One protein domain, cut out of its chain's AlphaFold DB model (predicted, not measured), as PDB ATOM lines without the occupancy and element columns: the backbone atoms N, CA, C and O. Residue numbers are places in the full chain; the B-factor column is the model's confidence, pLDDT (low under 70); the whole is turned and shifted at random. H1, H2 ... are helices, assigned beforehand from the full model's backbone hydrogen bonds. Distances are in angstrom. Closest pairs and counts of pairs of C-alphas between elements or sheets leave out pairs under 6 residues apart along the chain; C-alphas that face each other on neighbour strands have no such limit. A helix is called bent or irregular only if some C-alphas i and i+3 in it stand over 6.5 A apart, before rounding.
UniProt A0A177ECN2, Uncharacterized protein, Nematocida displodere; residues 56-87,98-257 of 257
ATOM      1  N   ARG A  56     -32.133  37.917   7.837       65.31
ATOM      2  CA  ARG A  56     -30.886  38.650   8.105       65.31
ATOM      3  C   ARG A  56     -29.701  38.082   7.330       65.31
ATOM      4  O   ARG A  56     -28.920  38.849   6.786       65.31
ATOM      5  N   ILE A  57     -29.574  36.758   7.265       66.69
ATOM      6  CA  ILE A  57     -28.526  36.083   6.493       66.69
ATOM      7  C   ILE A  57     -28.740  36.335   5.001       66.69
ATOM      8  O   ILE A  57     -27.785  36.673   4.311       66.69
ATOM      9  N   GLU A  58     -29.977  36.228   4.512       67.81
ATOM     10  CA  GLU A  58     -30.300  36.500   3.109       67.81
ATOM     11  C   GLU A  58     -29.947  37.941   2.720       67.81
ATOM     12  O   GLU A  58     -29.257  38.156   1.727       67.81
ATOM     13  N   TRP A  59     -30.300  38.921   3.557       75.06
ATOM     14  CA  TRP A  59     -29.902  40.314   3.354       75.06
ATOM     15  C   TRP A  59     -28.387  40.515   3.330       75.06
ATOM     16  O   TRP A  59     -27.880  41.227   2.466       75.06
ATOM     17  N   VAL A  60     -27.655  39.884   4.250       75.12
ATOM     18  CA  VAL A  60     -26.188  39.962   4.277       75.12
ATOM     19  C   VAL A  60     -25.597  39.370   3.001       75.12
ATOM     20  O   VAL A  60     -24.739  39.999   2.392       75.12
ATOM     21  N   ILE A  61     -26.081  38.210   2.550       72.88
ATOM     22  CA  ILE A  61     -25.615  37.578   1.310       72.88
ATOM     23  C   ILE A  61     -25.939  38.461   0.097       72.88
ATOM     24  O   ILE A  61     -25.063  38.675  -0.737       72.88
ATOM     25  N   ASN A  62     -27.144  39.033   0.021       78.38
ATOM     26  CA  ASN A  62     -27.547  39.922  -1.071       78.38
ATOM     27  C   ASN A  62     -26.667  41.180  -1.141       78.38
ATOM     28  O   ASN A  62     -26.200  41.552  -2.217       78.38
ATOM     29  N   ILE A  63     -26.384  41.801   0.009       80.62
ATOM     30  CA  ILE A  63     -25.447  42.928   0.119       80.62
ATOM     31  C   ILE A  63     -24.045  42.489  -0.314       80.62
ATOM     32  O   ILE A  63     -23.407  43.181  -1.106       80.62
ATOM     33  N   CYS A  64     -23.562  41.336   0.155       77.12
ATOM     34  CA  CYS A  64     -22.258  40.810  -0.238       77.12
ATOM     35  C   CYS A  64     -22.166  40.594  -1.751       77.12
ATOM     36  O   CYS A  64     -21.191  41.027  -2.352       77.12
ATOM     37  N   ILE A  65     -23.168  39.986  -2.386       77.56
ATOM     38  CA  ILE A  65     -23.179  39.778  -3.841       77.56
ATOM     39  C   ILE A  65     -23.199  41.117  -4.575       77.56
ATOM     40  O   ILE A  65     -22.438  41.313  -5.521       77.56
ATOM     41  N   PHE A  66     -24.003  42.073  -4.117       81.19
ATOM     42  CA  PHE A  66     -24.061  43.387  -4.743       81.19
ATOM     43  C   PHE A  66     -22.710  44.118  -4.692       81.19
ATOM     44  O   PHE A  66     -22.195  44.541  -5.727       81.19
ATOM     45  N   PHE A  67     -22.093  44.216  -3.511       77.19
ATOM     46  CA  PHE A  67     -20.849  44.970  -3.330       77.19
ATOM     47  C   PHE A  67     -19.586  44.231  -3.778       77.19
ATOM     48  O   PHE A  67     -18.641  44.881  -4.218       77.19
ATOM     49  N   LEU A  68     -19.536  42.903  -3.652       73.69
ATOM     50  CA  LEU A  68     -18.333  42.115  -3.944       73.69
ATOM     51  C   LEU A  68     -18.329  41.517  -5.351       73.69
ATOM     52  O   LEU A  68     -17.258  41.161  -5.835       73.69
ATOM     53  N   VAL A  69     -19.496  41.390  -5.991       75.19
ATOM     54  CA  VAL A  69     -19.621  40.784  -7.324       75.19
ATOM     55  C   VAL A  69     -20.131  41.810  -8.326       75.19
ATOM     56  O   VAL A  69     -19.395  42.187  -9.231       75.19
ATOM     57  N   LEU A  70     -21.352  42.321  -8.152       81.50
ATOM     58  CA  LEU A  70     -21.998  43.148  -9.178       81.50
ATOM     59  C   LEU A  70     -21.301  44.500  -9.392       81.50
ATOM     60  O   LEU A  70     -21.075  44.893 -10.535       81.50
ATOM     61  N   ILE A  71     -20.930  45.223  -8.330       77.25
ATOM     62  CA  ILE A  71     -20.241  46.518  -8.479       77.25
ATOM     63  C   ILE A  71     -18.875  46.360  -9.174       77.25
ATOM     64  O   ILE A  71     -18.667  47.034 -10.186       77.25
ATOM     65  N   PRO A  72     -17.952  45.493  -8.706       77.56
ATOM     66  CA  PRO A  72     -16.659  45.312  -9.364       77.56
ATOM     67  C   PRO A  72     -16.784  44.896 -10.831       77.56
ATOM     68  O   PRO A  72     -16.075  45.433 -11.678       77.56
ATOM     69  N   GLU A  73     -17.718  43.999 -11.142       76.25
ATOM     70  CA  GLU A  73     -17.930  43.498 -12.501       76.25
ATOM     71  C   GLU A  73     -18.456  44.579 -13.458       76.25
ATOM     72  O   GLU A  73     -17.995  44.679 -14.597       76.25
ATOM     73  N   ASN A  74     -19.376  45.435 -13.002       82.06
ATOM     74  CA  ASN A  74     -19.838  46.571 -13.803       82.06
ATOM     75  C   ASN A  74     -18.741  47.624 -13.991       82.06
ATOM     76  O   ASN A  74     -18.629  48.206 -15.069       82.06
ATOM     77  N   LEU A  75     -17.925  47.879 -12.962       76.88
ATOM     78  CA  LEU A  75     -16.798  48.806 -13.072       76.88
ATOM     79  C   LEU A  75     -15.768  48.307 -14.088       76.88
ATOM     80  O   LEU A  75     -15.326  49.083 -14.933       76.88
ATOM     81  N   GLU A  76     -15.426  47.020 -14.053       73.69
ATOM     82  CA  GLU A  76     -14.541  46.399 -15.041       73.69
ATOM     83  C   GLU A  76     -15.101  46.535 -16.457       73.69
ATOM     84  O   GLU A  76     -14.372  46.934 -17.364       73.69
ATOM     85  N   PHE A  77     -16.404  46.304 -16.650       79.50
ATOM     86  CA  PHE A  77     -17.032  46.507 -17.953       79.50
ATOM     87  C   PHE A  77     -16.909  47.953 -18.452       79.50
ATOM     88  O   PHE A  77     -16.602  48.167 -19.623       79.50
ATOM     89  N   ILE A  78     -17.086  48.951 -17.580       78.62
ATOM     90  CA  ILE A  78     -16.902  50.363 -17.948       78.62
ATOM     91  C   ILE A  78     -15.458  50.628 -18.398       78.62
ATOM     92  O   ILE A  78     -15.251  51.348 -19.376       78.62
ATOM     93  N   PHE A  79     -14.460  50.041 -17.728       76.69
ATOM     94  CA  PHE A  79     -13.059  50.162 -18.143       76.69
ATOM     95  C   PHE A  79     -12.800  49.502 -19.499       76.69
ATOM     96  O   PHE A  79     -12.213  50.137 -20.371       76.69
ATOM     97  N   VAL A  80     -13.311  48.287 -19.714       72.62
ATOM     98  CA  VAL A  80     -13.220  47.592 -21.006       72.62
ATOM     99  C   VAL A  80     -13.858  48.432 -22.113       72.62
ATOM    100  O   VAL A  80     -13.233  48.684 -23.140       72.62
ATOM    101  N   LEU A  81     -15.076  48.932 -21.899       76.06
ATOM    102  CA  LEU A  81     -15.787  49.750 -22.881       76.06
ATOM    103  C   LEU A  81     -15.029  51.046 -23.198       76.06
ATOM    104  O   LEU A  81     -14.953  51.455 -24.355       76.06
ATOM    105  N   LYS A  82     -14.433  51.679 -22.182       76.38
ATOM    106  CA  LYS A  82     -13.595  52.869 -22.349       76.38
ATOM    107  C   LYS A  82     -12.372  52.580 -23.222       76.38
ATOM    108  O   LYS A  82     -12.094  53.370 -24.124       76.38
ATOM    109  N   ASP A  83     -11.677  51.473 -22.988       68.94
ATOM    110  CA  ASP A  83     -10.503  51.086 -23.780       68.94
ATOM    111  C   ASP A  83     -10.881  50.772 -25.239       68.94
ATOM    112  O   ASP A  83     -10.141  51.119 -26.160       68.94
ATOM    113  N   TYR A  84     -12.078  50.224 -25.471       69.38
ATOM    114  CA  TYR A  84     -12.626  50.030 -26.818       69.38
ATOM    115  C   TYR A  84     -12.996  51.345 -27.524       69.38
ATOM    116  O   TYR A  84     -12.697  51.501 -28.708       69.38
ATOM    117  N   ILE A  85     -13.623  52.298 -26.825       72.06
ATOM    118  CA  ILE A  85     -14.048  53.588 -27.404       72.06
ATOM    119  C   ILE A  85     -12.848  54.500 -27.701       72.06
ATOM    120  O   ILE A  85     -12.846  55.202 -28.710       72.06
ATOM    121  N   ILE A  86     -11.826  54.500 -26.839       66.12
ATOM    122  CA  ILE A  86     -10.633  55.357 -26.985       66.12
ATOM    123  C   ILE A  86      -9.660  54.808 -28.053       66.12
ATOM    124  O   ILE A  86      -8.756  55.514 -28.501       66.12
ATOM    125  N   GLY A  87      -9.925  53.604 -28.561       54.22
ATOM    126  CA  GLY A  87      -9.232  52.993 -29.686       54.22
ATOM    127  C   GLY A  87      -8.149  52.017 -29.219       54.22
ATOM    128  O   GLY A  87      -7.371  52.340 -28.317       54.22
ATOM    129  N   THR A  98      -9.869  34.917 -38.235       71.06
ATOM    130  CA  THR A  98     -10.908  35.962 -38.180       71.06
ATOM    131  C   THR A  98     -11.922  35.726 -37.053       71.06
ATOM    132  O   THR A  98     -12.405  36.680 -36.453       71.06
ATOM    133  N   LEU A  99     -12.209  34.459 -36.727       67.94
ATOM    134  CA  LEU A  99     -13.124  34.079 -35.650       67.94
ATOM    135  C   LEU A  99     -12.573  34.405 -34.257       67.94
ATOM    136  O   LEU A  99     -13.301  34.994 -33.465       67.94
ATOM    137  N   CYS A 100     -11.304  34.100 -33.963       66.94
ATOM    138  CA  CYS A 100     -10.712  34.420 -32.658       66.94
ATOM    139  C   CYS A 100     -10.770  35.924 -32.368       66.94
ATOM    140  O   CYS A 100     -11.125  36.321 -31.266       66.94
ATOM    141  N   THR A 101     -10.501  36.761 -33.371       69.69
ATOM    142  CA  THR A 101     -10.571  38.222 -33.227       69.69
ATOM    143  C   THR A 101     -11.995  38.710 -32.951       69.69
ATOM    144  O   THR A 101     -12.190  39.629 -32.162       69.69
ATOM    145  N   VAL A 102     -13.009  38.094 -33.570       75.31
ATOM    146  CA  VAL A 102     -14.416  38.433 -33.304       75.31
ATOM    147  C   VAL A 102     -14.807  38.050 -31.875       75.31
ATOM    148  O   VAL A 102     -15.420  38.864 -31.186       75.31
ATOM    149  N   PHE A 103     -14.436  36.857 -31.403       75.50
ATOM    150  CA  PHE A 103     -14.723  36.428 -30.029       75.50
ATOM    151  C   PHE A 103     -13.960  37.248 -28.979       75.50
ATOM    152  O   PHE A 103     -14.567  37.650 -27.987       75.50
ATOM    153  N   ASP A 104     -12.692  37.587 -29.230       72.06
ATOM    154  CA  ASP A 104     -11.871  38.447 -28.362       72.06
ATOM    155  C   ASP A 104     -12.543  39.815 -28.104       72.06
ATOM    156  O   ASP A 104     -12.416  40.379 -27.017       72.06
ATOM    157  N   VAL A 105     -13.306  40.327 -29.079       75.38
ATOM    158  CA  VAL A 105     -14.040  41.598 -28.965       75.38
ATOM    159  C   VAL A 105     -15.456  41.423 -28.422       75.38
ATOM    160  O   VAL A 105     -15.897  42.187 -27.563       75.38
ATOM    161  N   MET A 106     -16.197  40.429 -28.911       79.06
ATOM    162  CA  MET A 106     -17.606  40.245 -28.561       79.06
ATOM    163  C   MET A 106     -17.803  39.690 -27.149       79.06
ATOM    164  O   MET A 106     -18.732  40.128 -26.470       79.06
ATOM    165  N   CYS A 107     -16.947  38.773 -26.681       79.06
ATOM    166  CA  CYS A 107     -17.092  38.154 -25.359       79.06
ATOM    167  C   CYS A 107     -17.104  39.192 -24.222       79.06
ATOM    168  O   CYS A 107     -18.089  39.214 -23.483       79.06
ATOM    169  N   PRO A 108     -16.120  40.107 -24.098       77.31
ATOM    170  CA  PRO A 108     -16.124  41.099 -23.021       77.31
ATOM    171  C   PRO A 108     -17.345  42.032 -23.044       77.31
ATOM    172  O   PRO A 108     -17.843  42.435 -21.991       77.31
ATOM    173  N   ILE A 109     -17.851  42.364 -24.239       81.06
ATOM    174  CA  ILE A 109     -19.025  43.228 -24.410       81.06
ATOM    175  C   ILE A 109     -20.298  42.508 -23.960       81.06
ATOM    176  O   ILE A 109     -21.064  43.056 -23.168       81.06
ATOM    177  N   LEU A 110     -20.521  41.283 -24.442       84.19
ATOM    178  CA  LEU A 110     -21.686  40.478 -24.068       84.19
ATOM    179  C   LEU A 110     -21.705  40.195 -22.566       84.19
ATOM    180  O   LEU A 110     -22.732  40.372 -21.914       84.19
ATOM    181  N   GLU A 111     -20.553  39.827 -22.011       82.12
ATOM    182  CA  GLU A 111     -20.387  39.621 -20.578       82.12
ATOM    183  C   GLU A 111     -20.781  40.857 -19.758       82.12
ATOM    184  O   GLU A 111     -21.522  40.752 -18.777       82.12
ATOM    185  N   GLY A 112     -20.307  42.033 -20.168       82.56
ATOM    186  CA  GLY A 112     -20.628  43.292 -19.516       82.56
ATOM    187  C   GLY A 112     -22.103  43.668 -19.600       82.56
ATOM    188  O   GLY A 112     -22.699  44.044 -18.593       82.56
ATOM    189  N   LEU A 113     -22.721  43.497 -20.771       86.56
ATOM    190  CA  LEU A 113     -24.151  43.744 -20.964       86.56
ATOM    191  C   LEU A 113     -25.010  42.846 -20.069       86.56
ATOM    192  O   LEU A 113     -25.944  43.332 -19.430       86.56
ATOM    193  N   VAL A 114     -24.682  41.553 -19.977       88.94
ATOM    194  CA  VAL A 114     -25.399  40.624 -19.092       88.94
ATOM    195  C   VAL A 114     -25.189  40.975 -17.623       88.94
ATOM    196  O   VAL A 114     -26.143  40.910 -16.854       88.94
ATOM    197  N   CYS A 115     -23.997  41.426 -17.230       86.19
ATOM    198  CA  CYS A 115     -23.750  41.884 -15.863       86.19
ATOM    199  C   CYS A 115     -24.588  43.123 -15.493       86.19
ATOM    200  O   CYS A 115     -25.220  43.149 -14.431       86.19
ATOM    201  N   VAL A 116     -24.668  44.115 -16.387       88.12
ATOM    202  CA  VAL A 116     -25.522  45.302 -16.201       88.12
ATOM    203  C   VAL A 116     -26.984  44.882 -16.070       88.12
ATOM    204  O   VAL A 116     -27.687  45.328 -15.162       88.12
ATOM    205  N   PHE A 117     -27.431  43.973 -16.935       88.94
ATOM    206  CA  PHE A 117     -28.788  43.445 -16.906       88.94
ATOM    207  C   PHE A 117     -29.097  42.688 -15.608       88.94
ATOM    208  O   PHE A 117     -30.128  42.928 -14.979       88.94
ATOM    209  N   HIS A 118     -28.185  41.823 -15.156       88.00
ATOM    210  CA  HIS A 118     -28.308  41.127 -13.877       88.00
ATOM    211  C   HIS A 118     -28.373  42.097 -12.708       88.00
ATOM    212  O   HIS A 118     -29.182  41.905 -11.809       88.00
ATOM    213  N   THR A 119     -27.569  43.156 -12.737       88.06
ATOM    214  CA  THR A 119     -27.575  44.189 -11.699       88.06
ATOM    215  C   THR A 119     -28.912  44.910 -11.646       88.06
ATOM    216  O   THR A 119     -29.459  45.094 -10.564       88.06
ATOM    217  N   PHE A 120     -29.463  45.276 -12.805       89.50
ATOM    218  CA  PHE A 120     -30.769  45.919 -12.892       89.50
ATOM    219  C   PHE A 120     -31.870  45.033 -12.300       89.50
ATOM    220  O   PHE A 120     -32.572  45.467 -11.389       89.50
ATOM    221  N   ILE A 121     -31.972  43.778 -12.752       86.19
ATOM    222  CA  ILE A 121     -32.975  42.837 -12.234       86.19
ATOM    223  C   ILE A 121     -32.785  42.610 -10.741       86.19
ATOM    224  O   ILE A 121     -33.747  42.685  -9.987       86.19
ATOM    225  N   PHE A 122     -31.547  42.383 -10.302       85.81
ATOM    226  CA  PHE A 122     -31.247  42.146  -8.898       85.81
ATOM    227  C   PHE A 122     -31.670  43.335  -8.033       85.81
ATOM    228  O   PHE A 122     -32.333  43.151  -7.019       85.81
ATOM    229  N   VAL A 123     -31.359  44.568  -8.436       86.25
ATOM    230  CA  VAL A 123     -31.775  45.762  -7.688       86.25
ATOM    231  C   VAL A 123     -33.296  45.906  -7.671       86.25
ATOM    232  O   VAL A 123     -33.868  46.143  -6.606       86.25
ATOM    233  N   CYS A 124     -33.956  45.737  -8.816       84.62
ATOM    234  CA  CYS A 124     -35.407  45.850  -8.916       84.62
ATOM    235  C   CYS A 124     -36.129  44.791  -8.075       84.62
ATOM    236  O   CYS A 124     -36.946  45.152  -7.233       84.62
ATOM    237  N   GLU A 125     -35.804  43.513  -8.247       80.31
ATOM    238  CA  GLU A 125     -36.523  42.413  -7.598       80.31
ATOM    239  C   GLU A 125     -36.110  42.216  -6.132       80.31
ATOM    240  O   GLU A 125     -36.966  41.944  -5.293       80.31
ATOM    241  N   VAL A 126     -34.824  42.382  -5.788       78.56
ATOM    242  CA  VAL A 126     -34.301  42.064  -4.444       78.56
ATOM    243  C   VAL A 126     -34.318  43.269  -3.506       78.56
ATOM    244  O   VAL A 126     -34.683  43.128  -2.339       78.56
ATOM    245  N   PHE A 127     -33.928  44.459  -3.974       78.81
ATOM    246  CA  PHE A 127     -33.886  45.648  -3.113       78.81
ATOM    247  C   PHE A 127     -35.178  46.457  -3.181       78.81
ATOM    248  O   PHE A 127     -35.719  46.838  -2.142       78.81
ATOM    249  N   LEU A 128     -35.696  46.700  -4.385       80.50
ATOM    250  CA  LEU A 128     -36.880  47.537  -4.581       80.50
ATOM    251  C   LEU A 128     -38.197  46.756  -4.516       80.50
ATOM    252  O   LEU A 128     -39.248  47.383  -4.428       80.50
ATOM    253  N   HIS A 129     -38.146  45.418  -4.511       79.88
ATOM    254  CA  HIS A 129     -39.322  44.539  -4.493       79.88
ATOM    255  C   HIS A 129     -40.292  44.815  -5.661       79.88
ATOM    256  O   HIS A 129     -41.508  44.672  -5.533       79.88
ATOM    257  N   ILE A 130     -39.746  45.233  -6.806       82.75
ATOM    258  CA  ILE A 130     -40.469  45.454  -8.056       82.75
ATOM    259  C   ILE A 130     -40.367  44.172  -8.875       82.75
ATOM    260  O   ILE A 130     -39.287  43.810  -9.334       82.75
ATOM    261  N   GLU A 131     -41.500  43.505  -9.070       78.69
ATOM    262  CA  GLU A 131     -41.578  42.307  -9.902       78.69
ATOM    263  C   GLU A 131     -41.407  42.679 -11.379       78.69
ATOM    264  O   GLU A 131     -42.194  43.443 -11.948       78.69
ATOM    265  N   ILE A 132     -40.374  42.130 -12.018       81.50
ATOM    266  CA  ILE A 132     -40.188  42.243 -13.459       81.50
ATOM    267  C   ILE A 132     -40.772  40.986 -14.079       81.50
ATOM    268  O   ILE A 132     -40.257  39.884 -13.901       81.50
ATOM    269  N   LYS A 133     -41.838  41.145 -14.863       83.94
ATOM    270  CA  LYS A 133     -42.463  40.012 -15.545       83.94
ATOM    271  C   LYS A 133     -41.430  39.277 -16.408       83.94
ATOM    272  O   LYS A 133     -40.866  39.869 -17.327       83.94
ATOM    273  N   TYR A 134     -41.220  37.992 -16.127       84.88
ATOM    274  CA  TYR A 134     -40.207  37.142 -16.770       84.88
ATOM    275  C   TYR A 134     -38.749  37.602 -16.579       84.88
ATOM    276  O   TYR A 134     -37.865  37.081 -17.260       84.88
ATOM    277  N   GLY A 135     -38.471  38.550 -15.677       84.31
ATOM    278  CA  GLY A 135     -37.131  39.097 -15.450       84.31
ATOM    279  C   GLY A 135     -36.132  37.992 -15.127       84.31
ATOM    280  O   GLY A 135     -35.142  37.817 -15.840       84.31
ATOM    281  N   LEU A 136     -36.462  37.164 -14.138       87.19
ATOM    282  CA  LEU A 136     -35.654  36.012 -13.749       87.19
ATOM    283  C   LEU A 136     -35.407  35.030 -14.906       87.19
ATOM    284  O   LEU A 136     -34.274  34.602 -15.124       87.19
ATOM    285  N   ALA A 137     -36.440  34.704 -15.684       88.94
ATOM    286  CA  ALA A 137     -36.319  33.806 -16.833       88.94
ATOM    287  C   ALA A 137     -35.328  34.344 -17.876       88.94
ATOM    288  O   ALA A 137     -34.468  33.611 -18.373       88.94
ATOM    289  N   ILE A 138     -35.426  35.641 -18.181       89.56
ATOM    290  CA  ILE A 138     -34.540  36.320 -19.128       89.56
ATOM    291  C   ILE A 138     -33.114  36.378 -18.564       89.56
ATOM    292  O   ILE A 138     -32.167  36.120 -19.303       89.56
ATOM    293  N   ALA A 139     -32.939  36.645 -17.264       90.56
ATOM    294  CA  ALA A 139     -31.629  36.667 -16.609       90.56
ATOM    295  C   ALA A 139     -30.913  35.315 -16.692       90.56
ATOM    296  O   ALA A 139     -29.718  35.266 -17.000       90.56
ATOM    297  N   ILE A 140     -31.649  34.227 -16.458       91.31
ATOM    298  CA  ILE A 140     -31.153  32.856 -16.586       91.31
ATOM    299  C   ILE A 140     -30.755  32.574 -18.038       91.31
ATOM    300  O   ILE A 140     -29.639  32.129 -18.293       91.31
ATOM    301  N   ALA A 141     -31.635  32.870 -18.999       90.50
ATOM    302  CA  ALA A 141     -31.379  32.608 -20.413       90.50
ATOM    303  C   ALA A 141     -30.171  33.396 -20.945       90.50
ATOM    304  O   ALA A 141     -29.304  32.823 -21.606       90.50
ATOM    305  N   ALA A 142     -30.081  34.687 -20.619       90.56
ATOM    306  CA  ALA A 142     -28.957  35.539 -20.998       90.56
ATOM    307  C   ALA A 142     -27.637  35.040 -20.391       90.56
ATOM    308  O   ALA A 142     -26.612  35.015 -21.076       90.56
ATOM    309  N   SER A 143     -27.667  34.584 -19.134       91.25
ATOM    310  CA  SER A 143     -26.499  33.990 -18.481       91.25
ATOM    311  C   SER A 143     -26.062  32.700 -19.169       91.25
ATOM    312  O   SER A 143     -24.903  32.582 -19.551       91.25
ATOM    313  N   HIS A 144     -26.980  31.763 -19.422       91.38
ATOM    314  CA  HIS A 144     -26.644  30.508 -20.100       91.38
ATOM    315  C   HIS A 144     -26.082  30.730 -21.501       91.38
ATOM    316  O   HIS A 144     -25.088  30.103 -21.861       91.38
ATOM    317  N   LEU A 145     -26.685  31.638 -22.274       90.56
ATOM    318  CA  LEU A 145     -26.189  31.978 -23.603       90.56
ATOM    319  C   LEU A 145     -24.762  32.530 -23.529       90.56
ATOM    320  O   LEU A 145     -23.897  32.112 -24.294       90.56
ATOM    321  N   THR A 146     -24.499  33.428 -22.581       89.44
ATOM    322  CA  THR A 146     -23.173  34.035 -22.420       89.44
ATOM    323  C   THR A 146     -22.143  33.015 -21.949       89.44
ATOM    324  O   THR A 146     -21.054  32.956 -22.509       89.44
ATOM    325  N   CYS A 147     -22.492  32.158 -20.985       88.81
ATOM    326  CA  CYS A 147     -21.634  31.058 -20.549       88.81
ATOM    327  C   CYS A 147     -21.294  30.106 -21.703       88.81
ATOM    328  O   CYS A 147     -20.140  29.719 -21.853       88.81
ATOM    329  N   ALA A 148     -22.266  29.764 -22.552       88.12
ATOM    330  CA  ALA A 148     -22.031  28.910 -23.715       88.12
ATOM    331  C   ALA A 148     -21.074  29.560 -24.728       88.12
ATOM    332  O   ALA A 148     -20.163  28.900 -25.224       88.12
ATOM    333  N   ILE A 149     -21.239  30.861 -24.995       87.19
ATOM    334  CA  ILE A 149     -20.344  31.636 -25.869       87.19
ATOM    335  C   ILE A 149     -18.919  31.672 -25.301       87.19
ATOM    336  O   ILE A 149     -17.962  31.492 -26.050       87.19
ATOM    337  N   ILE A 150     -18.770  31.875 -23.990       83.81
ATOM    338  CA  ILE A 150     -17.470  31.882 -23.306       83.81
ATOM    339  C   ILE A 150     -16.787  30.518 -23.399       83.81
ATOM    340  O   ILE A 150     -15.612  30.456 -23.749       83.81
ATOM    341  N   ILE A 151     -17.505  29.434 -23.106       83.81
ATOM    342  CA  ILE A 151     -16.949  28.076 -23.170       83.81
ATOM    343  C   ILE A 151     -16.506  27.760 -24.604       83.81
ATOM    344  O   ILE A 151     -15.383  27.312 -24.809       83.81
ATOM    345  N   ALA A 152     -17.327  28.097 -25.604       83.69
ATOM    346  CA  ALA A 152     -16.948  27.945 -27.008       83.69
ATOM    347  C   ALA A 152     -15.695  28.766 -27.359       83.69
ATOM    348  O   ALA A 152     -14.805  28.282 -28.055       83.69
ATOM    349  N   HIS A 153     -15.593  30.000 -26.855       80.94
ATOM    350  CA  HIS A 153     -14.407  30.829 -27.049       80.94
ATOM    351  C   HIS A 153     -13.156  30.196 -26.421       80.94
ATOM    352  O   HIS A 153     -12.108  30.149 -27.063       80.94
ATOM    353  N   ILE A 154     -13.265  29.669 -25.200       78.31
ATOM    354  CA  ILE A 154     -12.171  28.976 -24.512       78.31
ATOM    355  C   ILE A 154     -11.713  27.761 -25.314       78.31
ATOM    356  O   ILE A 154     -10.515  27.617 -25.530       78.31
ATOM    357  N   GLU A 155     -12.632  26.943 -25.819       78.50
ATOM    358  CA  GLU A 155     -12.305  25.759 -26.618       78.50
ATOM    359  C   GLU A 155     -11.585  26.128 -27.933       78.50
ATOM    360  O   GLU A 155     -10.590  25.504 -28.319       78.50
ATOM    361  N   ILE A 156     -12.014  27.210 -28.593       75.56
ATOM    362  CA  ILE A 156     -11.350  27.750 -29.791       75.56
ATOM    363  C   ILE A 156      -9.938  28.266 -29.461       75.56
ATOM    364  O   ILE A 156      -8.994  28.039 -30.220       75.56
ATOM    365  N   VAL A 157      -9.760  28.958 -28.334       70.19
ATOM    366  CA  VAL A 157      -8.453  29.494 -27.927       70.19
ATOM    367  C   VAL A 157      -7.513  28.381 -27.457       70.19
ATOM    368  O   VAL A 157      -6.344  28.378 -27.844       70.19
ATOM    369  N   ASP A 158      -7.997  27.421 -26.674       67.88
ATOM    370  CA  ASP A 158      -7.203  26.315 -26.128       67.88
ATOM    371  C   ASP A 158      -6.724  25.364 -27.234       67.88
ATOM    372  O   ASP A 158      -5.532  25.047 -27.319       67.88
ATOM    373  N   SER A 159      -7.606  25.029 -28.185       63.72
ATOM    374  CA  SER A 159      -7.246  24.234 -29.370       63.72
ATOM    375  C   SER A 159      -6.129  24.871 -30.208       63.72
ATOM    376  O   SER A 159      -5.351  24.157 -30.845       63.72
ATOM    377  N   SER A 160      -5.985  26.201 -30.157       61.66
ATOM    378  CA  SER A 160      -4.908  26.926 -30.838       61.66
ATOM    379  C   SER A 160      -3.583  26.976 -30.059       61.66
ATOM    380  O   SER A 160      -2.527  27.099 -30.682       61.66
ATOM    381  N   LYS A 161      -3.601  26.867 -28.719       56.94
ATOM    382  CA  LYS A 161      -2.438  27.155 -27.853       56.94
ATOM    383  C   LYS A 161      -1.700  25.932 -27.287       56.94
ATOM    384  O   LYS A 161      -0.620  26.125 -26.738       56.94
ATOM    385  N   LYS A 162      -2.205  24.698 -27.445       52.62
ATOM    386  CA  LYS A 162      -1.538  23.426 -27.041       52.62
ATOM    387  C   LYS A 162      -0.865  23.453 -25.645       52.62
ATOM    388  O   LYS A 162       0.169  22.812 -25.458       52.62
ATOM    389  N   ASN A 163      -1.409  24.180 -24.666       53.50
ATOM    390  CA  ASN A 163      -0.788  24.323 -23.344       53.50
ATOM    391  C   ASN A 163      -1.600  23.618 -22.248       53.50
ATOM    392  O   ASN A 163      -2.813  23.730 -22.147       53.50
ATOM    393  N   TYR A 164      -0.876  22.869 -21.415       48.59
ATOM    394  CA  TYR A 164      -1.337  21.833 -20.488       48.59
ATOM    395  C   TYR A 164      -2.068  22.339 -19.222       48.59
ATOM    396  O   TYR A 164      -1.717  21.953 -18.107       48.59
ATOM    397  N   THR A 165      -3.108  23.163 -19.345       55.16
ATOM    398  CA  THR A 165      -3.969  23.574 -18.209       55.16
ATOM    399  C   THR A 165      -5.337  22.884 -18.205       55.16
ATOM    400  O   THR A 165      -6.344  23.476 -17.830       55.16
ATOM    401  N   HIS A 166      -5.389  21.600 -18.579       62.12
ATOM    402  CA  HIS A 166      -6.653  20.886 -18.792       62.12
ATOM    403  C   HIS A 166      -7.493  20.672 -17.520       62.12
ATOM    404  O   HIS A 166      -8.682  20.958 -17.528       62.12
ATOM    405  N   ALA A 167      -6.924  20.194 -16.409       66.31
ATOM    406  CA  ALA A 167      -7.759  19.662 -15.323       66.31
ATOM    407  C   ALA A 167      -8.619  20.723 -14.605       66.31
ATOM    408  O   ALA A 167      -9.789  20.481 -14.317       66.31
ATOM    409  N   THR A 168      -8.059  21.901 -14.311       66.62
ATOM    410  CA  THR A 168      -8.790  22.966 -13.601       66.62
ATOM    411  C   THR A 168      -9.810  23.658 -14.498       66.62
ATOM    412  O   THR A 168     -10.910  23.948 -14.033       66.62
ATOM    413  N   VAL A 169      -9.468  23.897 -15.768       71.81
ATOM    414  CA  VAL A 169     -10.379  24.511 -16.743       71.81
ATOM    415  C   VAL A 169     -11.576  23.590 -16.980       71.81
ATOM    416  O   VAL A 169     -12.707  24.009 -16.761       71.81
ATOM    417  N   TRP A 170     -11.328  22.305 -17.247       76.00
ATOM    418  CA  TRP A 170     -12.378  21.295 -17.418       76.00
ATOM    419  C   TRP A 170     -13.273  21.147 -16.187       76.00
ATOM    420  O   TRP A 170     -14.491  21.034 -16.300       76.00
ATOM    421  N   PHE A 171     -12.685  21.158 -14.986       76.31
ATOM    422  CA  PHE A 171     -13.465  21.112 -13.753       76.31
ATOM    423  C   PHE A 171     -14.394  22.327 -13.625       76.31
ATOM    424  O   PHE A 171     -15.563  22.174 -13.280       76.31
ATOM    425  N   LEU A 172     -13.896  23.530 -13.915       76.25
ATOM    426  CA  LEU A 172     -14.693  24.753 -13.849       76.25
ATOM    427  C   LEU A 172     -15.800  24.780 -14.909       76.25
ATOM    428  O   LEU A 172     -16.925  25.146 -14.579       76.25
ATOM    429  N   GLU A 173     -15.525  24.341 -16.139       82.19
ATOM    430  CA  GLU A 173     -16.536  24.179 -17.194       82.19
ATOM    431  C   GLU A 173     -17.650  23.227 -16.758       82.19
ATOM    432  O   GLU A 173     -18.833  23.556 -16.870       82.19
ATOM    433  N   LEU A 174     -17.281  22.080 -16.176       83.56
ATOM    434  CA  LEU A 174     -18.238  21.112 -15.652       83.56
ATOM    435  C   LEU A 174     -19.098  21.720 -14.538       83.56
ATOM    436  O   LEU A 174     -20.309  21.506 -14.516       83.56
ATOM    437  N   VAL A 175     -18.501  22.502 -13.633       82.62
ATOM    438  CA  VAL A 175     -19.234  23.197 -12.565       82.62
ATOM    439  C   VAL A 175     -20.199  24.238 -13.140       82.62
ATOM    440  O   VAL A 175     -21.346  24.297 -12.697       82.62
ATOM    441  N   VAL A 176     -19.787  25.031 -14.135       86.38
ATOM    442  CA  VAL A 176     -20.656  26.018 -14.803       86.38
ATOM    443  C   VAL A 176     -21.826  25.327 -15.506       86.38
ATOM    444  O   VAL A 176     -22.977  25.741 -15.335       86.38
ATOM    445  N   ALA A 177     -21.562  24.254 -16.253       87.19
ATOM    446  CA  ALA A 177     -22.590  23.483 -16.946       87.19
ATOM    447  C   ALA A 177     -23.571  22.837 -15.956       87.19
ATOM    448  O   ALA A 177     -24.788  22.965 -16.104       87.19
ATOM    449  N   PHE A 178     -23.053  22.205 -14.901       87.00
ATOM    450  CA  PHE A 178     -23.864  21.587 -13.856       87.00
ATOM    451  C   PHE A 178     -24.746  22.613 -13.136       87.00
ATOM    452  O   PHE A 178     -25.948  22.389 -12.983       87.00
ATOM    453  N   ASN A 179     -24.189  23.769 -12.764       86.81
ATOM    454  CA  ASN A 179     -24.953  24.858 -12.160       86.81
ATOM    455  C   ASN A 179     -26.048  25.381 -13.085       86.81
ATOM    456  O   ASN A 179     -27.172  25.574 -12.633       86.81
ATOM    457  N   SER A 180     -25.757  25.554 -14.373       90.25
ATOM    458  CA  SER A 180     -26.736  26.020 -15.360       90.25
ATOM    459  C   SER A 180     -27.945  25.076 -15.456       90.25
ATOM    460  O   SER A 180     -29.106  25.502 -15.451       90.25
ATOM    461  N   VAL A 181     -27.693  23.761 -15.452       89.75
ATOM    462  CA  VAL A 181     -28.755  22.742 -15.422       89.75
ATOM    463  C   VAL A 181     -29.541  22.811 -14.113       89.75
ATOM    464  O   VAL A 181     -30.773  22.857 -14.146       89.75
ATOM    465  N   LEU A 182     -28.863  22.862 -12.962       86.31
ATOM    466  CA  LEU A 182     -29.528  22.938 -11.659       86.31
ATOM    467  C   LEU A 182     -30.384  24.199 -11.509       86.31
ATOM    468  O   LEU A 182     -31.514  24.100 -11.042       86.31
ATOM    469  N   ILE A 183     -29.886  25.361 -11.934       89.81
ATOM    470  CA  ILE A 183     -30.624  26.633 -11.933       89.81
ATOM    471  C   ILE A 183     -31.901  26.495 -12.761       89.81
ATOM    472  O   ILE A 183     -32.980  26.839 -12.280       89.81
ATOM    473  N   THR A 184     -31.800  25.926 -13.966       90.31
ATOM    474  CA  THR A 184     -32.960  25.695 -14.841       90.31
ATOM    475  C   THR A 184     -33.984  24.774 -14.182       90.31
ATOM    476  O   THR A 184     -35.176  25.079 -14.157       90.31
ATOM    477  N   LEU A 185     -33.536  23.653 -13.609       87.44
ATOM    478  CA  LEU A 185     -34.415  22.707 -12.921       87.44
ATOM    479  C   LEU A 185     -35.090  23.348 -11.704       87.44
ATOM    480  O   LEU A 185     -36.298  23.191 -11.528       87.44
ATOM    481  N   CYS A 186     -34.338  24.096 -10.894       84.94
ATOM    482  CA  CYS A 186     -34.866  24.843  -9.758       84.94
ATOM    483  C   CYS A 186     -35.914  25.859 -10.202       84.94
ATOM    484  O   CYS A 186     -37.004  25.884  -9.634       84.94
ATOM    485  N   TYR A 187     -35.634  26.651 -11.237       88.00
ATOM    486  CA  TYR A 187     -36.572  27.626 -11.789       88.00
ATOM    487  C   TYR A 187     -37.878  26.963 -12.254       88.00
ATOM    488  O   TYR A 187     -38.956  27.324 -11.779       88.00
ATOM    489  N   LEU A 188     -37.790  25.915 -13.081       87.75
ATOM    490  CA  LEU A 188     -38.964  25.209 -13.607       87.75
ATOM    491  C   LEU A 188     -39.790  24.513 -12.518       87.75
ATOM    492  O   LEU A 188     -41.009  24.411 -12.638       87.75
ATOM    493  N   LYS A 189     -39.147  23.999 -11.462       82.38
ATOM    494  CA  LYS A 189     -39.839  23.283 -10.379       82.38
ATOM    495  C   LYS A 189     -40.428  24.205  -9.327       82.38
ATOM    496  O   LYS A 189     -41.483  23.890  -8.785       82.38
ATOM    497  N   THR A 190     -39.755  25.311  -9.027       77.38
ATOM    498  CA  THR A 190     -40.193  26.236  -7.978       77.38
ATOM    499  C   THR A 190     -41.187  27.276  -8.477       77.38
ATOM    500  O   THR A 190     -41.806  27.913  -7.630       77.38
ATOM    501  N   ALA A 191     -41.364  27.431  -9.797       74.19
ATOM    502  CA  ALA A 191     -42.253  28.428 -10.398       74.19
ATOM    503  C   ALA A 191     -42.050  29.818  -9.764       74.19
ATOM    504  O   ALA A 191     -42.993  30.436  -9.285       74.19
ATOM    505  N   GLU A 192     -40.784  30.246  -9.681       70.75
ATOM    506  CA  GLU A 192     -40.363  31.545  -9.124       70.75
ATOM    507  C   GLU A 192     -40.602  31.735  -7.618       70.75
ATOM    508  O   GLU A 192     -40.426  32.830  -7.098       70.75
ATOM    509  N   ARG A 193     -40.902  30.674  -6.853       72.06
ATOM    510  CA  ARG A 193     -41.096  30.769  -5.391       72.06
ATOM    511  C   ARG A 193     -39.860  31.253  -4.617       72.06
ATOM    512  O   ARG A 193     -39.996  31.707  -3.481       72.06
ATOM    513  N   PHE A 194     -38.665  31.141  -5.203       75.25
ATOM    514  CA  PHE A 194     -37.396  31.588  -4.614       75.25
ATOM    515  C   PHE A 194     -36.571  32.416  -5.618       75.25
ATOM    516  O   PHE A 194     -35.478  31.992  -6.007       75.25
ATOM    517  N   PRO A 195     -37.069  33.584  -6.058       77.38
ATOM    518  CA  PRO A 195     -36.506  34.289  -7.206       77.38
ATOM    519  C   PRO A 195     -35.134  34.890  -6.884       77.38
ATOM    520  O   PRO A 195     -34.182  34.677  -7.632       77.38
ATOM    521  N   ALA A 196     -34.984  35.506  -5.705       76.56
ATOM    522  CA  ALA A 196     -33.711  36.053  -5.236       76.56
ATOM    523  C   ALA A 196     -32.605  34.987  -5.178       76.56
ATOM    524  O   ALA A 196     -31.487  35.216  -5.631       76.56
ATOM    525  N   PHE A 197     -32.920  33.789  -4.675       77.25
ATOM    526  CA  PHE A 197     -31.940  32.710  -4.564       77.25
ATOM    527  C   PHE A 197     -31.490  32.175  -5.927       77.25
ATOM    528  O   PHE A 197     -30.297  31.960  -6.151       77.25
ATOM    529  N   ILE A 198     -32.433  31.993  -6.851       83.69
ATOM    530  CA  ILE A 198     -32.125  31.571  -8.218       83.69
ATOM    531  C   ILE A 198     -31.272  32.642  -8.908       83.69
ATOM    532  O   ILE A 198     -30.235  32.305  -9.473       83.69
ATOM    533  N   MET A 199     -31.633  33.920  -8.766       85.44
ATOM    534  CA  MET A 199     -30.878  35.044  -9.320       85.44
ATOM    535  C   MET A 199     -29.443  35.101  -8.779       85.44
ATOM    536  O   MET A 199     -28.495  35.262  -9.547       85.44
ATOM    537  N   MET A 200     -29.254  34.903  -7.472       81.56
ATOM    538  CA  MET A 200     -27.922  34.812  -6.863       81.56
ATOM    539  C   MET A 200     -27.089  33.684  -7.477       81.56
ATOM    540  O   MET A 200     -25.926  33.890  -7.824       81.56
ATOM    541  N   CYS A 201     -27.676  32.498  -7.646       84.44
ATOM    542  CA  CYS A 201     -26.988  31.366  -8.263       84.44
ATOM    543  C   CYS A 201     -26.605  31.661  -9.717       84.44
ATOM    544  O   CYS A 201     -25.496  31.321 -10.134       84.44
ATOM    545  N   THR A 202     -27.484  32.325 -10.472       88.88
ATOM    546  CA  THR A 202     -27.215  32.779 -11.842       88.88
ATOM    547  C   THR A 202     -26.035  33.748 -11.884       88.88
ATOM    548  O   THR A 202     -25.094  33.516 -12.637       88.88
ATOM    549  N   ILE A 203     -26.019  34.770 -11.022       86.19
ATOM    550  CA  ILE A 203     -24.924  35.752 -10.941       86.19
ATOM    551  C   ILE A 203     -23.594  35.072 -10.588       86.19
ATOM    552  O   ILE A 203     -22.578  35.326 -11.233       86.19
ATOM    553  N   ILE A 204     -23.587  34.178  -9.595       83.62
ATOM    554  CA  ILE A 204     -22.372  33.463  -9.169       83.62
ATOM    555  C   ILE A 204     -21.857  32.547 -10.287       83.62
ATOM    556  O   ILE A 204     -20.652  32.493 -10.535       83.62
ATOM    557  N   THR A 205     -22.756  31.860 -10.993       87.12
ATOM    558  CA  THR A 205     -22.394  30.984 -12.119       87.12
ATOM    559  C   THR A 205     -21.803  31.788 -13.274       87.12
ATOM    560  O   THR A 205     -20.765  31.407 -13.814       87.12
ATOM    561  N   GLN A 206     -22.406  32.934 -13.602       86.19
ATOM    562  CA  GLN A 206     -21.883  33.858 -14.606       86.19
ATOM    563  C   GLN A 206     -20.484  34.347 -14.225       86.19
ATOM    564  O   GLN A 206     -19.560  34.296 -15.034       86.19
ATOM    565  N   PHE A 207     -20.309  34.775 -12.977       81.88
ATOM    566  CA  PHE A 207     -19.031  35.253 -12.465       81.88
ATOM    567  C   PHE A 207     -17.935  34.174 -12.526       81.88
ATOM    568  O   PHE A 207     -16.789  34.456 -12.896       81.88
ATOM    569  N   LEU A 208     -18.276  32.920 -12.206       81.00
ATOM    570  CA  LEU A 208     -17.363  31.782 -12.332       81.00
ATOM    571  C   LEU A 208     -16.932  31.568 -13.787       81.00
ATOM    572  O   LEU A 208     -15.745  31.392 -14.057       81.00
ATOM    573  N   CYS A 209     -17.884  31.635 -14.719       82.62
ATOM    574  CA  CYS A 209     -17.613  31.492 -16.145       82.62
ATOM    575  C   CYS A 209     -16.697  32.611 -16.669       82.62
ATOM    576  O   CYS A 209     -15.717  32.335 -17.349       82.62
ATOM    577  N   ARG A 210     -16.909  33.865 -16.258       78.25
ATOM    578  CA  ARG A 210     -16.004  34.979 -16.615       78.25
ATOM    579  C   ARG A 210     -14.607  34.809 -16.030       78.25
ATOM    580  O   ARG A 210     -13.601  35.081 -16.683       78.25
ATOM    581  N   SER A 211     -14.526  34.320 -14.795       75.00
ATOM    582  CA  SER A 211     -13.246  34.003 -14.156       75.00
ATOM    583  C   SER A 211     -12.469  32.943 -14.942       75.00
ATOM    584  O   SER A 211     -11.245  33.021 -15.008       75.00
ATOM    585  N   LEU A 212     -13.165  32.007 -15.596       73.88
ATOM    586  CA  LEU A 212     -12.567  31.033 -16.507       73.88
ATOM    587  C   LEU A 212     -11.950  31.707 -17.742       73.88
ATOM    588  O   LEU A 212     -10.774  31.470 -18.021       73.88
ATOM    589  N   THR A 213     -12.675  32.613 -18.416       72.56
ATOM    590  CA  THR A 213     -12.136  33.413 -19.538       72.56
ATOM    591  C   THR A 213     -10.849  34.122 -19.126       72.56
ATOM    592  O   THR A 213      -9.830  34.063 -19.816       72.56
ATOM    593  N   ARG A 214     -10.868  34.742 -17.939       71.94
ATOM    594  CA  ARG A 214      -9.725  35.466 -17.373       71.94
ATOM    595  C   ARG A 214      -8.546  34.567 -17.022       71.94
ATOM    596  O   ARG A 214      -7.448  35.102 -16.923       71.94
ATOM    597  N   ILE A 215      -8.731  33.264 -16.803       67.56
ATOM    598  CA  ILE A 215      -7.644  32.291 -16.576       67.56
ATOM    599  C   ILE A 215      -7.008  31.879 -17.909       67.56
ATOM    600  O   ILE A 215      -5.785  31.807 -18.002       67.56
ATOM    601  N   VAL A 216      -7.818  31.676 -18.950       64.88
ATOM    602  CA  VAL A 216      -7.367  31.185 -20.265       64.88
ATOM    603  C   VAL A 216      -6.680  32.282 -21.099       64.88
ATOM    604  O   VAL A 216      -5.739  32.013 -21.850       64.88
ATOM    605  N   HIS A 217      -7.085  33.546 -20.946       61.94
ATOM    606  CA  HIS A 217      -6.492  34.681 -21.669       61.94
ATOM    607  C   HIS A 217      -5.201  35.184 -20.991       61.94
ATOM    608  O   HIS A 217      -5.198  36.149 -20.228       61.94
ATOM    609  N   ASP A 218      -4.089  34.471 -21.196       53.56
ATOM    610  CA  ASP A 218      -2.739  34.906 -20.796       53.56
ATOM    611  C   ASP A 218      -2.362  36.239 -21.472       53.56
ATOM    612  O   ASP A 218      -2.022  36.261 -22.654       53.56
ATOM    613  N   GLY A 219      -2.414  37.346 -20.718       45.56
ATOM    614  CA  GLY A 219      -2.001  38.667 -21.210       45.56
ATOM    615  C   GLY A 219      -1.689  39.735 -20.152       45.56
ATOM    616  O   GLY A 219      -0.791  40.540 -20.369       45.56
ATOM    617  N   HIS A 220      -2.336  39.750 -18.978       41.31
ATOM    618  CA  HIS A 220      -2.117  40.839 -18.008       41.31
ATOM    619  C   HIS A 220      -1.385  40.416 -16.725       41.31
ATOM    620  O   HIS A 220      -1.865  39.650 -15.885       41.31
ATOM    621  N   SER A 221      -0.173  40.962 -16.607       52.50
ATOM    622  CA  SER A 221       0.799  40.796 -15.536       52.50
ATOM    623  C   SER A 221       0.331  41.397 -14.201       52.50
ATOM    624  O   SER A 221      -0.416  42.369 -14.129       52.50
ATOM    625  N   THR A 222       0.832  40.819 -13.107       41.06
ATOM    626  CA  THR A 222       0.841  41.373 -11.735       41.06
ATOM    627  C   THR A 222      -0.507  41.439 -10.986       41.06
ATOM    628  O   THR A 222      -0.557  41.010  -9.834       41.06
ATOM    629  N   PHE A 223      -1.621  41.822 -11.619       41.91
ATOM    630  CA  PHE A 223      -2.965  41.830 -10.999       41.91
ATOM    631  C   PHE A 223      -3.461  40.403 -10.659       41.91
ATOM    632  O   PHE A 223      -3.961  40.132  -9.563       41.91
ATOM    633  N   ARG A 224      -3.170  39.444 -11.552       46.53
ATOM    634  CA  ARG A 224      -3.448  37.993 -11.451       46.53
ATOM    635  C   ARG A 224      -2.723  37.247 -10.319       46.53
ATOM    636  O   ARG A 224      -3.093  36.113 -10.030       46.53
ATOM    637  N   LYS A 225      -1.678  37.816  -9.704       46.38
ATOM    638  CA  LYS A 225      -0.929  37.161  -8.606       46.38
ATOM    639  C   LYS A 225      -1.458  37.527  -7.217       46.38
ATOM    640  O   LYS A 225      -1.309  36.733  -6.296       46.38
ATOM    641  N   VAL A 226      -2.083  38.697  -7.071       42.41
ATOM    642  CA  VAL A 226      -2.469  39.260  -5.762       42.41
ATOM    643  C   VAL A 226      -3.977  39.140  -5.501       42.41
ATOM    644  O   VAL A 226      -4.366  38.775  -4.396       42.41
ATOM    645  N   CYS A 227      -4.838  39.310  -6.513       45.34
ATOM    646  CA  CYS A 227      -6.294  39.133  -6.356       45.34
ATOM    647  C   CYS A 227      -6.750  37.660  -6.278       45.34
ATOM    648  O   CYS A 227      -7.871  37.373  -5.871       45.34
ATOM    649  N   ASN A 228      -5.892  36.708  -6.649       50.31
ATOM    650  CA  ASN A 228      -6.323  35.429  -7.223       50.31
ATOM    651  C   ASN A 228      -6.255  34.212  -6.278       50.31
ATOM    652  O   ASN A 228      -6.559  33.098  -6.680       50.31
ATOM    653  N   SER A 229      -5.851  34.390  -5.017       54.59
ATOM    654  CA  SER A 229      -5.818  33.277  -4.053       54.59
ATOM    655  C   SER A 229      -7.016  33.316  -3.111       54.59
ATOM    656  O   SER A 229      -7.786  32.363  -3.059       54.59
ATOM    657  N   LEU A 230      -7.222  34.424  -2.394       56.62
ATOM    658  CA  LEU A 230      -8.278  34.494  -1.383       56.62
ATOM    659  C   LEU A 230      -9.654  34.755  -2.001       56.62
ATOM    660  O   LEU A 230     -10.583  34.009  -1.713       56.62
ATOM    661  N   LEU A 231      -9.777  35.759  -2.880       57.78
ATOM    662  CA  LEU A 231     -11.043  36.089  -3.544       57.78
ATOM    663  C   LEU A 231     -11.547  34.882  -4.349       57.78
ATOM    664  O   LEU A 231     -12.673  34.442  -4.158       57.78
ATOM    665  N   PHE A 232     -10.676  34.274  -5.160       62.56
ATOM    666  CA  PHE A 232     -10.983  33.072  -5.940       62.56
ATOM    667  C   PHE A 232     -11.434  31.888  -5.067       62.56
ATOM    668  O   PHE A 232     -12.438  31.247  -5.368       62.56
ATOM    669  N   ARG A 233     -10.759  31.626  -3.936       62.38
ATOM    670  CA  ARG A 233     -11.182  30.588  -2.973       62.38
ATOM    671  C   ARG A 233     -12.534  30.899  -2.342       62.38
ATOM    672  O   ARG A 233     -13.345  29.994  -2.177       62.38
ATOM    673  N   VAL A 234     -12.781  32.161  -2.003       64.38
ATOM    674  CA  VAL A 234     -14.063  32.619  -1.455       64.38
ATOM    675  C   VAL A 234     -15.175  32.445  -2.491       64.38
ATOM    676  O   VAL A 234     -16.228  31.917  -2.157       64.38
ATOM    677  N   ILE A 235     -14.926  32.781  -3.757       64.06
ATOM    678  CA  ILE A 235     -15.869  32.612  -4.873       64.06
ATOM    679  C   ILE A 235     -16.170  31.137  -5.145       64.06
ATOM    680  O   ILE A 235     -17.335  30.772  -5.297       64.06
ATOM    681  N   ILE A 236     -15.154  30.269  -5.171       66.25
ATOM    682  CA  ILE A 236     -15.360  28.816  -5.272       66.25
ATOM    683  C   ILE A 236     -16.186  28.324  -4.080       66.25
ATOM    684  O   ILE A 236     -17.120  27.547  -4.266       66.25
ATOM    685  N   GLY A 237     -15.893  28.813  -2.873       67.19
ATOM    686  CA  GLY A 237     -16.669  28.511  -1.672       67.19
ATOM    687  C   GLY A 237     -18.136  28.920  -1.803       67.19
ATOM    688  O   GLY A 237     -19.022  28.112  -1.529       67.19
ATOM    689  N   PHE A 238     -18.410  30.133  -2.286       68.19
ATOM    690  CA  PHE A 238     -19.770  30.608  -2.549       68.19
ATOM    691  C   PHE A 238     -20.462  29.805  -3.648       68.19
ATOM    692  O   PHE A 238     -21.628  29.461  -3.498       68.19
ATOM    693  N   THR A 239     -19.748  29.443  -4.711       68.19
ATOM    694  CA  THR A 239     -20.274  28.583  -5.779       68.19
ATOM    695  C   THR A 239     -20.687  27.226  -5.219       68.19
ATOM    696  O   THR A 239     -21.798  26.766  -5.465       68.19
ATOM    697  N   PHE A 240     -19.821  26.598  -4.423       70.44
ATOM    698  CA  PHE A 240     -20.096  25.306  -3.804       70.44
ATOM    699  C   PHE A 240     -21.278  25.376  -2.831       70.44
ATOM    700  O   PHE A 240     -22.139  24.497  -2.827       70.44
ATOM    701  N   LEU A 241     -21.374  26.456  -2.051       69.94
ATOM    702  CA  LEU A 241     -22.514  26.704  -1.174       69.94
ATOM    703  C   LEU A 241     -23.818  26.875  -1.969       69.94
ATOM    704  O   LEU A 241     -24.828  26.270  -1.611       69.94
ATOM    705  N   SER A 242     -23.794  27.630  -3.069       70.62
ATOM    706  CA  SER A 242     -24.941  27.799  -3.970       70.62
ATOM    707  C   SER A 242     -25.396  26.468  -4.570       70.62
ATOM    708  O   SER A 242     -26.592  26.187  -4.576       70.62
ATOM    709  N   VAL A 243     -24.462  25.605  -4.987       72.00
ATOM    710  CA  VAL A 243     -24.760  24.246  -5.479       72.00
ATOM    711  C   VAL A 243     -25.479  23.423  -4.409       72.00
ATOM    712  O   VAL A 243     -26.529  22.840  -4.680       72.00
ATOM    713  N   ILE A 244     -24.941  23.385  -3.185       71.81
ATOM    714  CA  ILE A 244     -25.540  22.635  -2.070       71.81
ATOM    715  C   ILE A 244     -26.969  23.109  -1.816       71.81
ATOM    716  O   ILE A 244     -27.880  22.296  -1.663       71.81
ATOM    717  N   LEU A 245     -27.177  24.422  -1.790       68.12
ATOM    718  CA  LEU A 245     -28.484  25.014  -1.542       68.12
ATOM    719  C   LEU A 245     -29.470  24.739  -2.693       68.12
ATOM    720  O   LEU A 245     -30.620  24.400  -2.420       68.12
ATOM    721  N   LEU A 246     -29.037  24.780  -3.961       73.19
ATOM    722  CA  LEU A 246     -29.863  24.368  -5.108       73.19
ATOM    723  C   LEU A 246     -30.295  22.901  -4.988       73.19
ATOM    724  O   LEU A 246     -31.473  22.586  -5.158       73.19
ATOM    725  N   ILE A 247     -29.371  22.006  -4.628       71.25
ATOM    726  CA  ILE A 247     -29.669  20.584  -4.406       71.25
ATOM    727  C   ILE A 247     -30.672  20.412  -3.261       71.25
ATOM    728  O   ILE A 247     -31.612  19.631  -3.388       71.25
ATOM    729  N   GLN A 248     -30.521  21.154  -2.160       70.56
ATOM    730  CA  GLN A 248     -31.471  21.118  -1.044       70.56
ATOM    731  C   GLN A 248     -32.867  21.605  -1.448       70.56
ATOM    732  O   GLN A 248     -33.856  20.988  -1.057       70.56
ATOM    733  N   ILE A 249     -32.967  22.671  -2.251       70.62
ATOM    734  CA  ILE A 249     -34.250  23.166  -2.773       70.62
ATOM    735  C   ILE A 249     -34.916  22.100  -3.645       70.62
ATOM    736  O   ILE A 249     -36.099  21.818  -3.454       70.62
ATOM    737  N   LEU A 250     -34.165  21.463  -4.549       70.25
ATOM    738  CA  LEU A 250     -34.680  20.361  -5.364       70.25
ATOM    739  C   LEU A 250     -35.130  19.191  -4.489       70.25
ATOM    740  O   LEU A 250     -36.249  18.712  -4.648       70.25
ATOM    741  N   TYR A 251     -34.302  18.761  -3.539       68.06
ATOM    742  CA  TYR A 251     -34.594  17.654  -2.627       68.06
ATOM    743  C   TYR A 251     -35.883  17.883  -1.830       68.06
ATOM    744  O   TYR A 251     -36.763  17.022  -1.817       68.06
ATOM    745  N   LEU A 252     -36.037  19.067  -1.227       64.50
ATOM    746  CA  LEU A 252     -37.248  19.444  -0.496       64.50
ATOM    747  C   LEU A 252     -38.495  19.387  -1.380       64.50
ATOM    748  O   LEU A 252     -39.575  19.074  -0.885       64.50
ATOM    749  N   TYR A 253     -38.356  19.676  -2.672       61.78
ATOM    750  CA  TYR A 253     -39.468  19.672  -3.615       61.78
ATOM    751  C   TYR A 253     -39.778  18.285  -4.192       61.78
ATOM    752  O   TYR A 253     -40.931  17.987  -4.491       61.78
ATOM    753  N   PHE A 254     -38.767  17.425  -4.344       64.25
ATOM    754  CA  PHE A 254     -38.945  16.054  -4.824       64.25
ATOM    755  C   PHE A 254     -39.493  15.111  -3.747       64.25
ATOM    756  O   PHE A 254     -40.216  14.185  -4.098       64.25
ATOM    757  N   ILE A 255     -39.186  15.344  -2.467       53.34
ATOM    758  CA  ILE A 255     -39.637  14.483  -1.357       53.34
ATOM    759  C   ILE A 255     -40.974  14.911  -0.756       53.34
ATOM    760  O   ILE A 255     -41.666  14.082  -0.181       53.34
ATOM    761  N   LYS A 256     -41.373  16.180  -0.893       48.03
ATOM    762  CA  LYS A 256     -42.699  16.648  -0.449       48.03
ATOM    763  C   LYS A 256     -43.812  16.451  -1.486       48.03
ATOM    764  O   LYS A 256     -44.834  17.133  -1.419       48.03
ATOM    765  N   LYS A 257     -43.612  15.548  -2.442       44.03
ATOM    766  CA  LYS A 257     -44.699  14.976  -3.241       44.03
ATOM    767  C   LYS A 257     -45.154  13.674  -2.609       44.03
ATOM    768  O   LYS A 257     -46.377  13.436  -2.656       44.03
TER     769      LYS A 257
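AT A GLANCE: This is residues 56 to 87 and 98 to 257 of the 257 residues of an uncharacterized protein of Nematocida displodere (UniProt A0A177ECN2). Six long helical rods make a compact up-and-down bundle, with H5 running through the middle and H1, H2, H3, H4 and H7 round it in that order, the ring open between H7 and H1. The second arm of bent H1, H1b, crosses one side of H2, and short H6 lies off one end of H5, where residues 218 to 223 stick out. The printed part has 192 residues with seven named helices, H1 to H7 in chain order, and no named strand; its class is all helix. It is compact, with a radius of gyration of the C-alphas of 17.0 A and spans of 50 by 36 by 32 A.

IN THESE COORDINATES: The longest helix, H1, residues 56 to 86, begins with C-alpha 56 at (-30.886, 38.650, 8.105). By its hydrogen bonds it was assigned as one helix, but it is bent: C-alphas 68 and 71 are 6.6 A apart. Its arms are H1a, residues 56 to 68, 17.7 A, and H1b, residues 71 to 86, 22.6 A, at a shallow tilt of 19 degrees. H2, residues 98 to 127, is 43.0 A long with a kink of 27 degrees near residue 105; it is neither bent nor irregular, but only just: C-alphas 105 and 108 are 6.3 A apart. H3 is residues 135 to 161, 38.7 A; H4 166 to 190, 35.6 A; H5 195 to 216, 32.1 A; H6 223 to 226, 5.9 A. H7, residues 230 to 255, 37.2 A, ends with C-alpha 255 at (-39.637, 14.483, -1.357).

HOW THE PARTS SIT: H1b touches residues 108 to 116 of H2, closest C-alphas Phe 77 and Gly 112 at 5.1 A, at a steep tilt of 39 degrees, opposite ways. H1a is close to the hub, H5, but not clearly touching, closest C-alphas Ile 65 and Met 200 at 7.5 A. H5 touches H3, closest C-alphas Cys 147 and Cys 209 at 6.0 A, the same way at a shallow 15 degrees. H2 and H3 form a hairpin, closest C-alphas His 118 and Ala 139 at 6.2 A. H4 and H5 form another, closest C-alphas Val 176 and Thr 205 at 5.9 A. Residues 235 to 243 of H7 touch residues 201 to 208 of H5, closest C-alphas Cys 201 and Ser 242 at 5.9 A. H1a and H7 are apart, and H6 touches no helix. Every O i to N i+4 pair is within hydrogen-bond range in H1a, H1b, H4, H5 and H7, against 24 of 26 in H2 and 22 of 23 in H3; H6 is too short for such a pair.

THE WHOLE: The C-alphas farthest apart, Gly 87 and Lys 257, are 58.3 A apart. Residues 88 to 97 are not printed, and C-alphas 87 and 98 are 19.1 A apart across the cut. Of the links printed whole, none is long. Mean pLDDT of the printed part is 74.7; residues 158 to 168 and 215 to 239 are among those under 70.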